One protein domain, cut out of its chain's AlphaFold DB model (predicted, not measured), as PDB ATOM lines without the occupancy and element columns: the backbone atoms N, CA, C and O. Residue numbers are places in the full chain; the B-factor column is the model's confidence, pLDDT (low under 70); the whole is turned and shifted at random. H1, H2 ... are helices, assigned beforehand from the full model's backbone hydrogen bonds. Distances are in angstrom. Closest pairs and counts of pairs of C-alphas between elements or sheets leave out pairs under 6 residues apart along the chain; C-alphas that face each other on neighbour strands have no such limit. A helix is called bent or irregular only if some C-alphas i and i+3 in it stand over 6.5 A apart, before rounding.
ATOM      1  N   GLU A  79      80.791  16.105   0.200       62.00
ATOM      2  CA  GLU A  79      79.937  16.321  -0.972       62.00
ATOM      3  C   GLU A  79      78.565  15.651  -0.815       62.00
ATOM      4  O   GLU A  79      77.566  16.261  -1.179       62.00
ATOM      5  N   GLU A  80      78.479  14.458  -0.210       66.19
ATOM      6  CA  GLU A  80      77.194  13.797   0.077       66.19
ATOM      7  C   GLU A  80      76.361  14.570   1.111       66.19
ATOM      8  O   GLU A  80      75.173  14.800   0.890       66.19
ATOM      9  N   LEU A  81      76.990  15.056   2.188       63.94
ATOM     10  CA  LEU A  81      76.346  15.943   3.165       63.94
ATOM     11  C   LEU A  81      75.887  17.264   2.527       63.94
ATOM     12  O   LEU A  81      74.781  17.717   2.799       63.94
ATOM     13  N   VAL A  82      76.692  17.855   1.640       69.19
ATOM     14  CA  VAL A  82      76.340  19.091   0.921       69.19
ATOM     15  C   VAL A  82      75.209  18.850  -0.084       69.19
ATOM     16  O   VAL A  82      74.331  19.695  -0.194       69.19
ATOM     17  N   LEU A  83      75.178  17.705  -0.775       70.12
ATOM     18  CA  LEU A  83      74.093  17.308  -1.688       70.12
ATOM     19  C   LEU A  83      72.773  17.032  -0.948       70.12
ATOM     20  O   LEU A  83      71.696  17.279  -1.492       70.12
ATOM     21  N   GLN A  84      72.838  16.522   0.285       67.62
ATOM     22  CA  GLN A  84      71.663  16.361   1.144       67.62
ATOM     23  C   GLN A  84      71.180  17.700   1.716       67.62
ATOM     24  O   GLN A  84      69.972  17.955   1.734       67.62
ATOM     25  N   ASP A  85      72.105  18.564   2.137       71.06
ATOM     26  CA  ASP A  85      71.783  19.884   2.679       71.06
ATOM     27  C   ASP A  85      71.222  20.825   1.602       71.06
ATOM     28  O   ASP A  85      70.270  21.547   1.886       71.06
ATOM     29  N   THR A  86      71.710  20.788   0.354       71.81
ATOM     30  CA  THR A  86      71.153  21.611  -0.740       71.81
ATOM     31  C   THR A  86      69.703  21.245  -1.057       71.81
ATOM     32  O   THR A  86      68.871  22.139  -1.207       71.81
ATOM     33  N   PHE A  87      69.362  19.952  -1.063       69.06
ATOM     34  CA  PHE A  87      67.986  19.495  -1.283       69.06
ATOM     35  C   PHE A  87      67.037  19.909  -0.143       69.06
ATOM     36  O   PHE A  87      65.896  20.309  -0.378       69.06
ATOM     37  N   ALA A  88      67.506  19.852   1.108       66.00
ATOM     38  CA  ALA A  88      66.722  20.283   2.265       66.00
ATOM     39  C   ALA A  88      66.564  21.814   2.331       66.00
ATOM     40  O   ALA A  88      65.522  22.318   2.751       66.00
ATOM     41  N   GLN A  89      67.571  22.567   1.888       64.94
ATOM     42  CA  GLN A  89      67.582  24.025   1.958       64.94
ATOM     43  C   GLN A  89      66.695  24.676   0.881       64.94
ATOM     44  O   GLN A  89      66.058  25.690   1.163       64.94
ATOM     45  N   GLU A  90      66.552  24.074  -0.305       59.97
ATOM     46  CA  GLU A  90      65.680  24.596  -1.374       59.97
ATOM     47  C   GLU A  90      64.188  24.630  -0.998       59.97
ATOM     48  O   GLU A  90      63.464  25.523  -1.434       59.97
ATOM     49  N   THR A  91      63.724  23.720  -0.135       59.31
ATOM     50  CA  THR A  91      62.330  23.740   0.358       59.31
ATOM     51  C   THR A  91      62.104  24.720   1.513       59.31
ATOM     52  O   THR A  91      60.979  25.165   1.720       59.31
ATOM     53  N   ALA A  92      63.157  25.097   2.245       58.56
ATOM     54  CA  ALA A  92      63.072  25.991   3.402       58.56
ATOM     55  C   ALA A  92      63.334  27.475   3.066       58.56
ATOM     56  O   ALA A  92      62.982  28.350   3.854       58.56
ATOM     57  N   VAL A  93      63.940  27.780   1.911       59.44
ATOM     58  CA  VAL A  93      64.264  29.153   1.466       59.44
ATOM     59  C   VAL A  93      63.173  29.715   0.542       59.44
ATOM     60  O   VAL A  93      63.431  30.415  -0.433       59.44
ATOM     61  N   MET A  94      61.909  29.454   0.861       62.66
ATOM     62  CA  MET A  94      60.818  30.315   0.411       62.66
ATOM     63  C   MET A  94      60.562  31.309   1.544       62.66
ATOM     64  O   MET A  94      60.082  30.939   2.612       62.66
ATOM     65  N   VAL A  95      60.930  32.581   1.358       67.12
ATOM     66  CA  VAL A  95      60.502  33.651   2.274       67.12
ATOM     67  C   VAL A  95      59.020  33.888   2.009       67.12
ATOM     68  O   VAL A  95      58.634  34.743   1.214       67.12
ATOM     69  N   GLU A  96      58.187  33.051   2.608       69.69
ATOM     70  CA  GLU A  96      56.740  33.140   2.493       69.69
ATOM     71  C   GLU A  96      56.255  34.337   3.313       69.69
ATOM     72  O   GLU A  96      56.516  34.444   4.514       69.69
ATOM     73  N   ASP A  97      55.568  35.274   2.656       79.81
ATOM     74  CA  ASP A  97      54.985  36.438   3.320       79.81
ATOM     75  C   ASP A  97      53.930  35.969   4.349       79.81
ATOM     76  O   ASP A  97      52.939  35.330   3.966       79.81
ATOM     77  N   PRO A  98      54.079  36.305   5.646       86.69
ATOM     78  CA  PRO A  98      53.128  35.928   6.691       86.69
ATOM     79  C   PRO A  98      51.676  36.326   6.396       86.69
ATOM     80  O   PRO A  98      50.745  35.682   6.882       86.69
ATOM     81  N   ASN A  99      51.454  37.386   5.613       86.88
ATOM     82  CA  ASN A  99      50.112  37.812   5.233       86.88
ATOM     83  C   ASN A  99      49.514  36.943   4.112       86.88
ATOM     84  O   ASN A  99      48.310  36.684   4.113       86.88
ATOM     85  N   MET A 100      50.347  36.439   3.196       84.88
ATOM     86  CA  MET A 100      49.917  35.510   2.147       84.88
ATOM     87  C   MET A 100      49.470  34.174   2.736       84.88
ATOM     88  O   MET A 100      48.443  33.645   2.317       84.88
ATOM     89  N   LEU A 101      50.166  33.676   3.759       85.25
ATOM     90  CA  LEU A 101      49.779  32.451   4.464       85.25
ATOM     91  C   LEU A 101      48.405  32.584   5.130       85.25
ATOM     92  O   LEU A 101      47.543  31.731   4.935       85.25
ATOM     93  N   ARG A 102      48.158  33.701   5.825       87.00
ATOM     94  CA  ARG A 102      46.850  33.988   6.442       87.00
ATOM     95  C   ARG A 102      45.729  34.100   5.416       87.00
ATOM     96  O   ARG A 102      44.610  33.661   5.665       87.00
ATOM     97  N   TYR A 103      46.013  34.699   4.261       87.44
ATOM     98  CA  TYR A 103      45.033  34.820   3.188       87.44
ATOM     99  C   TYR A 103      44.701  33.460   2.563       87.44
ATOM    100  O   TYR A 103      43.528  33.153   2.357       87.44
ATOM    101  N   VAL A 104      45.716  32.628   2.307       87.06
ATOM    102  CA  VAL A 104      45.536  31.260   1.802       87.06
ATOM    103  C   VAL A 104      44.732  30.422   2.793       87.06
ATOM    104  O   VAL A 104      43.791  29.746   2.386       87.06
ATOM    105  N   GLU A 105      45.046  30.506   4.084       83.62
ATOM    106  CA  GLU A 105      44.314  29.816   5.149       83.62
ATOM    107  C   GLU A 105      42.836  30.234   5.178       83.62
ATOM    108  O   GLU A 105      41.951  29.388   5.070       83.62
ATOM    109  N   HIS A 106      42.555  31.537   5.167       82.69
ATOM    110  CA  HIS A 106      41.193  32.074   5.157       82.69
ATOM    111  C   HIS A 106      40.398  31.716   3.884       82.69
ATOM    112  O   HIS A 106      39.201  31.422   3.941       82.69
ATOM    113  N   GLU A 107      41.039  31.704   2.713       83.81
ATOM    114  CA  GLU A 107      40.393  31.287   1.462       83.81
ATOM    115  C   GLU A 107      40.145  29.770   1.411       83.81
ATOM    116  O   GLU A 107      39.109  29.324   0.904       83.81
ATOM    117  N   LEU A 108      41.042  28.962   1.984       79.12
ATOM    118  CA  LEU A 108      40.832  27.523   2.157       79.12
ATOM    119  C   LEU A 108      39.708  27.232   3.154       79.12
ATOM    120  O   LEU A 108      38.910  26.325   2.918       79.12
ATOM    121  N   GLU A 109      39.597  28.004   4.230       74.25
ATOM    122  CA  GLU A 109      38.516  27.890   5.212       74.25
ATOM    123  C   GLU A 109      37.149  28.216   4.604       74.25
ATOM    124  O   GLU A 109      36.192  27.457   4.789       74.25
ATOM    125  N   LYS A 110      37.062  29.274   3.787       75.75
ATOM    126  CA  LYS A 110      35.843  29.601   3.030       75.75
ATOM    127  C   LYS A 110      35.463  28.513   2.032       75.75
ATOM    128  O   LYS A 110      34.289  28.161   1.943       75.75
ATOM    129  N   LYS A 111      36.433  27.950   1.298       72.88
ATOM    130  CA  LYS A 111      36.187  26.845   0.352       72.88
ATOM    131  C   LYS A 111      35.850  25.525   1.047       72.88
ATOM    132  O   LYS A 111      35.086  24.739   0.494       72.88
ATOM    133  N   ARG A 112      36.373  25.285   2.256       71.56
ATOM    134  CA  ARG A 112      35.993  24.147   3.114       71.56
ATOM    135  C   ARG A 112      34.642  24.351   3.810       71.56
ATOM    136  O   ARG A 112      34.117  23.379   4.343       71.56
ATOM    137  N   GLY A 113      34.061  25.555   3.777       54.44
ATOM    138  CA  GLY A 113      32.666  25.821   4.146       54.44
ATOM    139  C   GLY A 113      32.342  25.701   5.638       54.44
ATOM    140  O   GLY A 113      31.216  25.345   5.983       54.44
ATOM    141  N   ARG A 114      33.300  25.957   6.540       55.41
ATOM    142  CA  ARG A 114      33.119  25.729   7.986       55.41
ATOM    143  C   ARG A 114      33.158  27.039   8.776       55.41
ATOM    144  O   ARG A 114      34.181  27.707   8.826       55.41
ATOM    145  N   ASN A 115      32.028  27.396   9.393       52.22
ATOM    146  CA  ASN A 115      31.952  28.466  10.391       52.22
ATOM    147  C   ASN A 115      32.707  28.024  11.653       52.22
ATOM    148  O   ASN A 115      32.323  27.052  12.300       52.22
ATOM    149  N   ILE A 116      33.766  28.761  11.982       58.94
ATOM    150  CA  ILE A 116      34.872  28.383  12.877       58.94
ATOM    151  C   ILE A 116      34.432  28.031  14.317       58.94
ATOM    152  O   ILE A 116      35.129  27.288  14.995       58.94
ATOM    153  N   ASP A 117      33.262  28.466  14.791       55.00
ATOM    154  CA  ASP A 117      32.860  28.289  16.199       55.00
ATOM    155  C   ASP A 117      32.172  26.936  16.508       55.00
ATOM    156  O   ASP A 117      32.413  26.320  17.544       55.00
ATOM    157  N   VAL A 118      31.372  26.395  15.580       56.16
ATOM    158  CA  VAL A 118      30.607  25.144  15.807       56.16
ATOM    159  C   VAL A 118      31.418  23.904  15.422       56.16
ATOM    160  O   VAL A 118      31.329  22.858  16.066       56.16
ATOM    161  N   THR A 119      32.264  24.005  14.396       55.81
ATOM    162  CA  THR A 119      33.059  22.868  13.912       55.81
ATOM    163  C   THR A 119      34.167  22.446  14.861       55.81
ATOM    164  O   THR A 119      34.475  21.265  14.900       55.81
ATOM    165  N   ASN A 120      34.708  23.344  15.686       59.50
ATOM    166  CA  ASN A 120      35.736  22.977  16.666       59.50
ATOM    167  C   ASN A 120      35.197  22.048  17.765       59.50
ATOM    168  O   ASN A 120      35.918  21.175  18.247       59.50
ATOM    169  N   GLN A 121      33.925  22.206  18.146       60.59
ATOM    170  CA  GLN A 121      33.272  21.314  19.106       60.59
ATOM    171  C   GLN A 121      32.978  19.953  18.470       60.59
ATOM    172  O   GLN A 121      33.354  18.928  19.032       60.59
ATOM    173  N   VAL A 122      32.419  19.941  17.255       62.91
ATOM    174  CA  VAL A 122      32.117  18.700  16.520       62.91
ATOM    175  C   VAL A 122      33.390  17.927  16.159       62.91
ATOM    176  O   VAL A 122      33.431  16.712  16.304       62.91
ATOM    177  N   GLU A 123      34.461  18.601  15.739       62.25
ATOM    178  CA  GLU A 123      35.741  17.949  15.446       62.25
ATOM    179  C   GLU A 123      36.393  17.374  16.710       62.25
ATOM    180  O   GLU A 123      37.009  16.314  16.642       62.25
ATOM    181  N   ASN A 124      36.238  18.015  17.873       70.31
ATOM    182  CA  ASN A 124      36.698  17.444  19.143       70.31
ATOM    183  C   ASN A 124      35.859  16.239  19.581       70.31
ATOM    184  O   ASN A 124      36.412  15.264  20.086       70.31
ATOM    185  N   GLU A 125      34.541  16.281  19.388       71.50
ATOM    186  CA  GLU A 125      33.660  15.147  19.675       71.50
ATOM    187  C   GLU A 125      33.945  13.958  18.751       71.50
ATOM    188  O   GLU A 125      34.003  12.822  19.223       71.50
ATOM    189  N   LEU A 126      34.217  14.209  17.467       74.25
ATOM    190  CA  LEU A 126      34.628  13.179  16.511       74.25
ATOM    191  C   LEU A 126      35.996  12.588  16.860       74.25
ATOM    192  O   LEU A 126      36.112  11.369  16.936       74.25
ATOM    193  N   LYS A 127      36.999  13.415  17.184       74.44
ATOM    194  CA  LYS A 127      38.316  12.935  17.651       74.44
ATOM    195  C   LYS A 127      38.197  12.074  18.907       74.44
ATOM    196  O   LYS A 127      38.834  11.035  19.015       74.44
ATOM    197  N   ARG A 128      37.333  12.468  19.846       79.75
ATOM    198  CA  ARG A 128      37.077  11.699  21.068       79.75
ATOM    199  C   ARG A 128      36.396  10.356  20.781       79.75
ATOM    200  O   ARG A 128      36.733   9.370  21.431       79.75
ATOM    201  N   ALA A 129      35.466  10.311  19.826       79.75
ATOM    202  CA  ALA A 129      34.837   9.070  19.380       79.75
ATOM    203  C   ALA A 129      35.840   8.157  18.651       79.75
ATOM    204  O   ALA A 129      35.887   6.961  18.919       79.75
ATOM    205  N   GLU A 130      36.693   8.712  17.791       77.75
ATOM    206  CA  GLU A 130      37.776   7.985  17.115       77.75
ATOM    207  C   GLU A 130      38.764   7.386  18.127       77.75
ATOM    208  O   GLU A 130      39.075   6.195  18.062       77.75
ATOM    209  N   ASP A 131      39.171   8.159  19.136       81.69
ATOM    210  CA  ASP A 131      40.041   7.697  20.220       81.69
ATOM    211  C   ASP A 131      39.427   6.548  21.037       81.69
ATOM    212  O   ASP A 131      40.147   5.711  21.585       81.69
ATOM    213  N   GLU A 132      38.098   6.478  21.143       85.50
ATOM    214  CA  GLU A 132      37.403   5.367  21.797       85.50
ATOM    215  C   GLU A 132      37.455   4.074  20.978       85.50
ATOM    216  O   GLU A 132      37.606   3.005  21.573       85.50
ATOM    217  N   LEU A 133      37.430   4.153  19.643       85.62
ATOM    218  CA  LEU A 133      37.586   2.983  18.771       85.62
ATOM    219  C   LEU A 133      38.992   2.369  18.859       85.62
ATOM    220  O   LEU A 133      39.141   1.155  18.721       85.62
ATOM    221  N   TYR A 134      40.022   3.180  19.119       83.25
ATOM    222  CA  TYR A 134      41.406   2.707  19.253       83.25
ATOM    223  C   TYR A 134      41.753   2.168  20.654       83.25
ATOM    224  O   TYR A 134      42.876   1.702  20.885       83.25
ATOM    225  N   LYS A 135      40.808   2.170  21.607       88.12
ATOM    226  CA  LYS A 135      41.012   1.559  22.930       88.12
ATOM    227  C   LYS A 135      40.899   0.041  22.837       88.12
ATOM    228  O   LYS A 135      39.824  -0.521  22.664       88.12
ATOM    229  N   ILE A 136      42.027  -0.638  23.028       86.19
ATOM    230  CA  ILE A 136      42.076  -2.102  23.087       86.19
ATOM    231  C   ILE A 136      41.355  -2.590  24.365       86.19
ATOM    232  O   ILE A 136      41.747  -2.174  25.461       86.19
ATOM    233  N   PRO A 137      40.353  -3.490  24.258       90.06
ATOM    234  CA  PRO A 137      39.672  -4.094  25.405       90.06
ATOM    235  C   PRO A 137      40.629  -4.784  26.388       90.06
ATOM    236  O   PRO A 137      41.625  -5.382  25.980       90.06
TER     237      PRO A 137
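What this domain is: This is residues 79 to 137 of the 242 residues of an uncharacterized protein of Tripterygium wilfordii (UniProt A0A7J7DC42). H3, the longest helix, makes one arm of a wide, open U; H2 is its base, and H1 is the other arm, splayed outward. The helices are strung end to end without packing on one another, and the middle is empty. The printed part has 59 residues, of which 47 are in three named helices, in the order H1, H2, H3 along the chain; there is no named strand, and the class is all helix. The whole is extended and flat, with a radius of gyration of the C-alphas of 19.8 A and spans of 51 by 39 by 14 A.

How they stand to each other: Start at H3, residues 116 to 133; a tight link of 3 residues joins it to H2, residues 98 to 112, yet the two are apart. A tight link of 5 residues joins H2 to H1, residues 79 to 92, again apart. H1 and H3 are apart too. Every O i to N i+4 pair is within hydrogen-bond range in H2, against 7 of 10 in H1 and 12 of 14 in H3.

Where its parts are: Find C-alpha 116 at (34.872, 28.383, 12.877); H3 runs 26.2 A to C-alpha 133 at (37.586, 2.983, 18.771). H3 is neither bent nor irregular, but only just: C-alphas 117 and 120 are 6.1 A apart. H2 measures 21.1 A, and H1 runs 19.9 A from C-alpha 79 at (79.937, 16.321, -0.972).

The domain as a whole: Look at Glu 79 and Val 118 for the two C-alphas farthest apart, 52.8 A. The printed part has no cut and no long link, and residues 79 to 137 stand free. Its mean pLDDT is 72.0, with low confidence at residues 79 to 82, 84, 87 to 96 and 113 to 123.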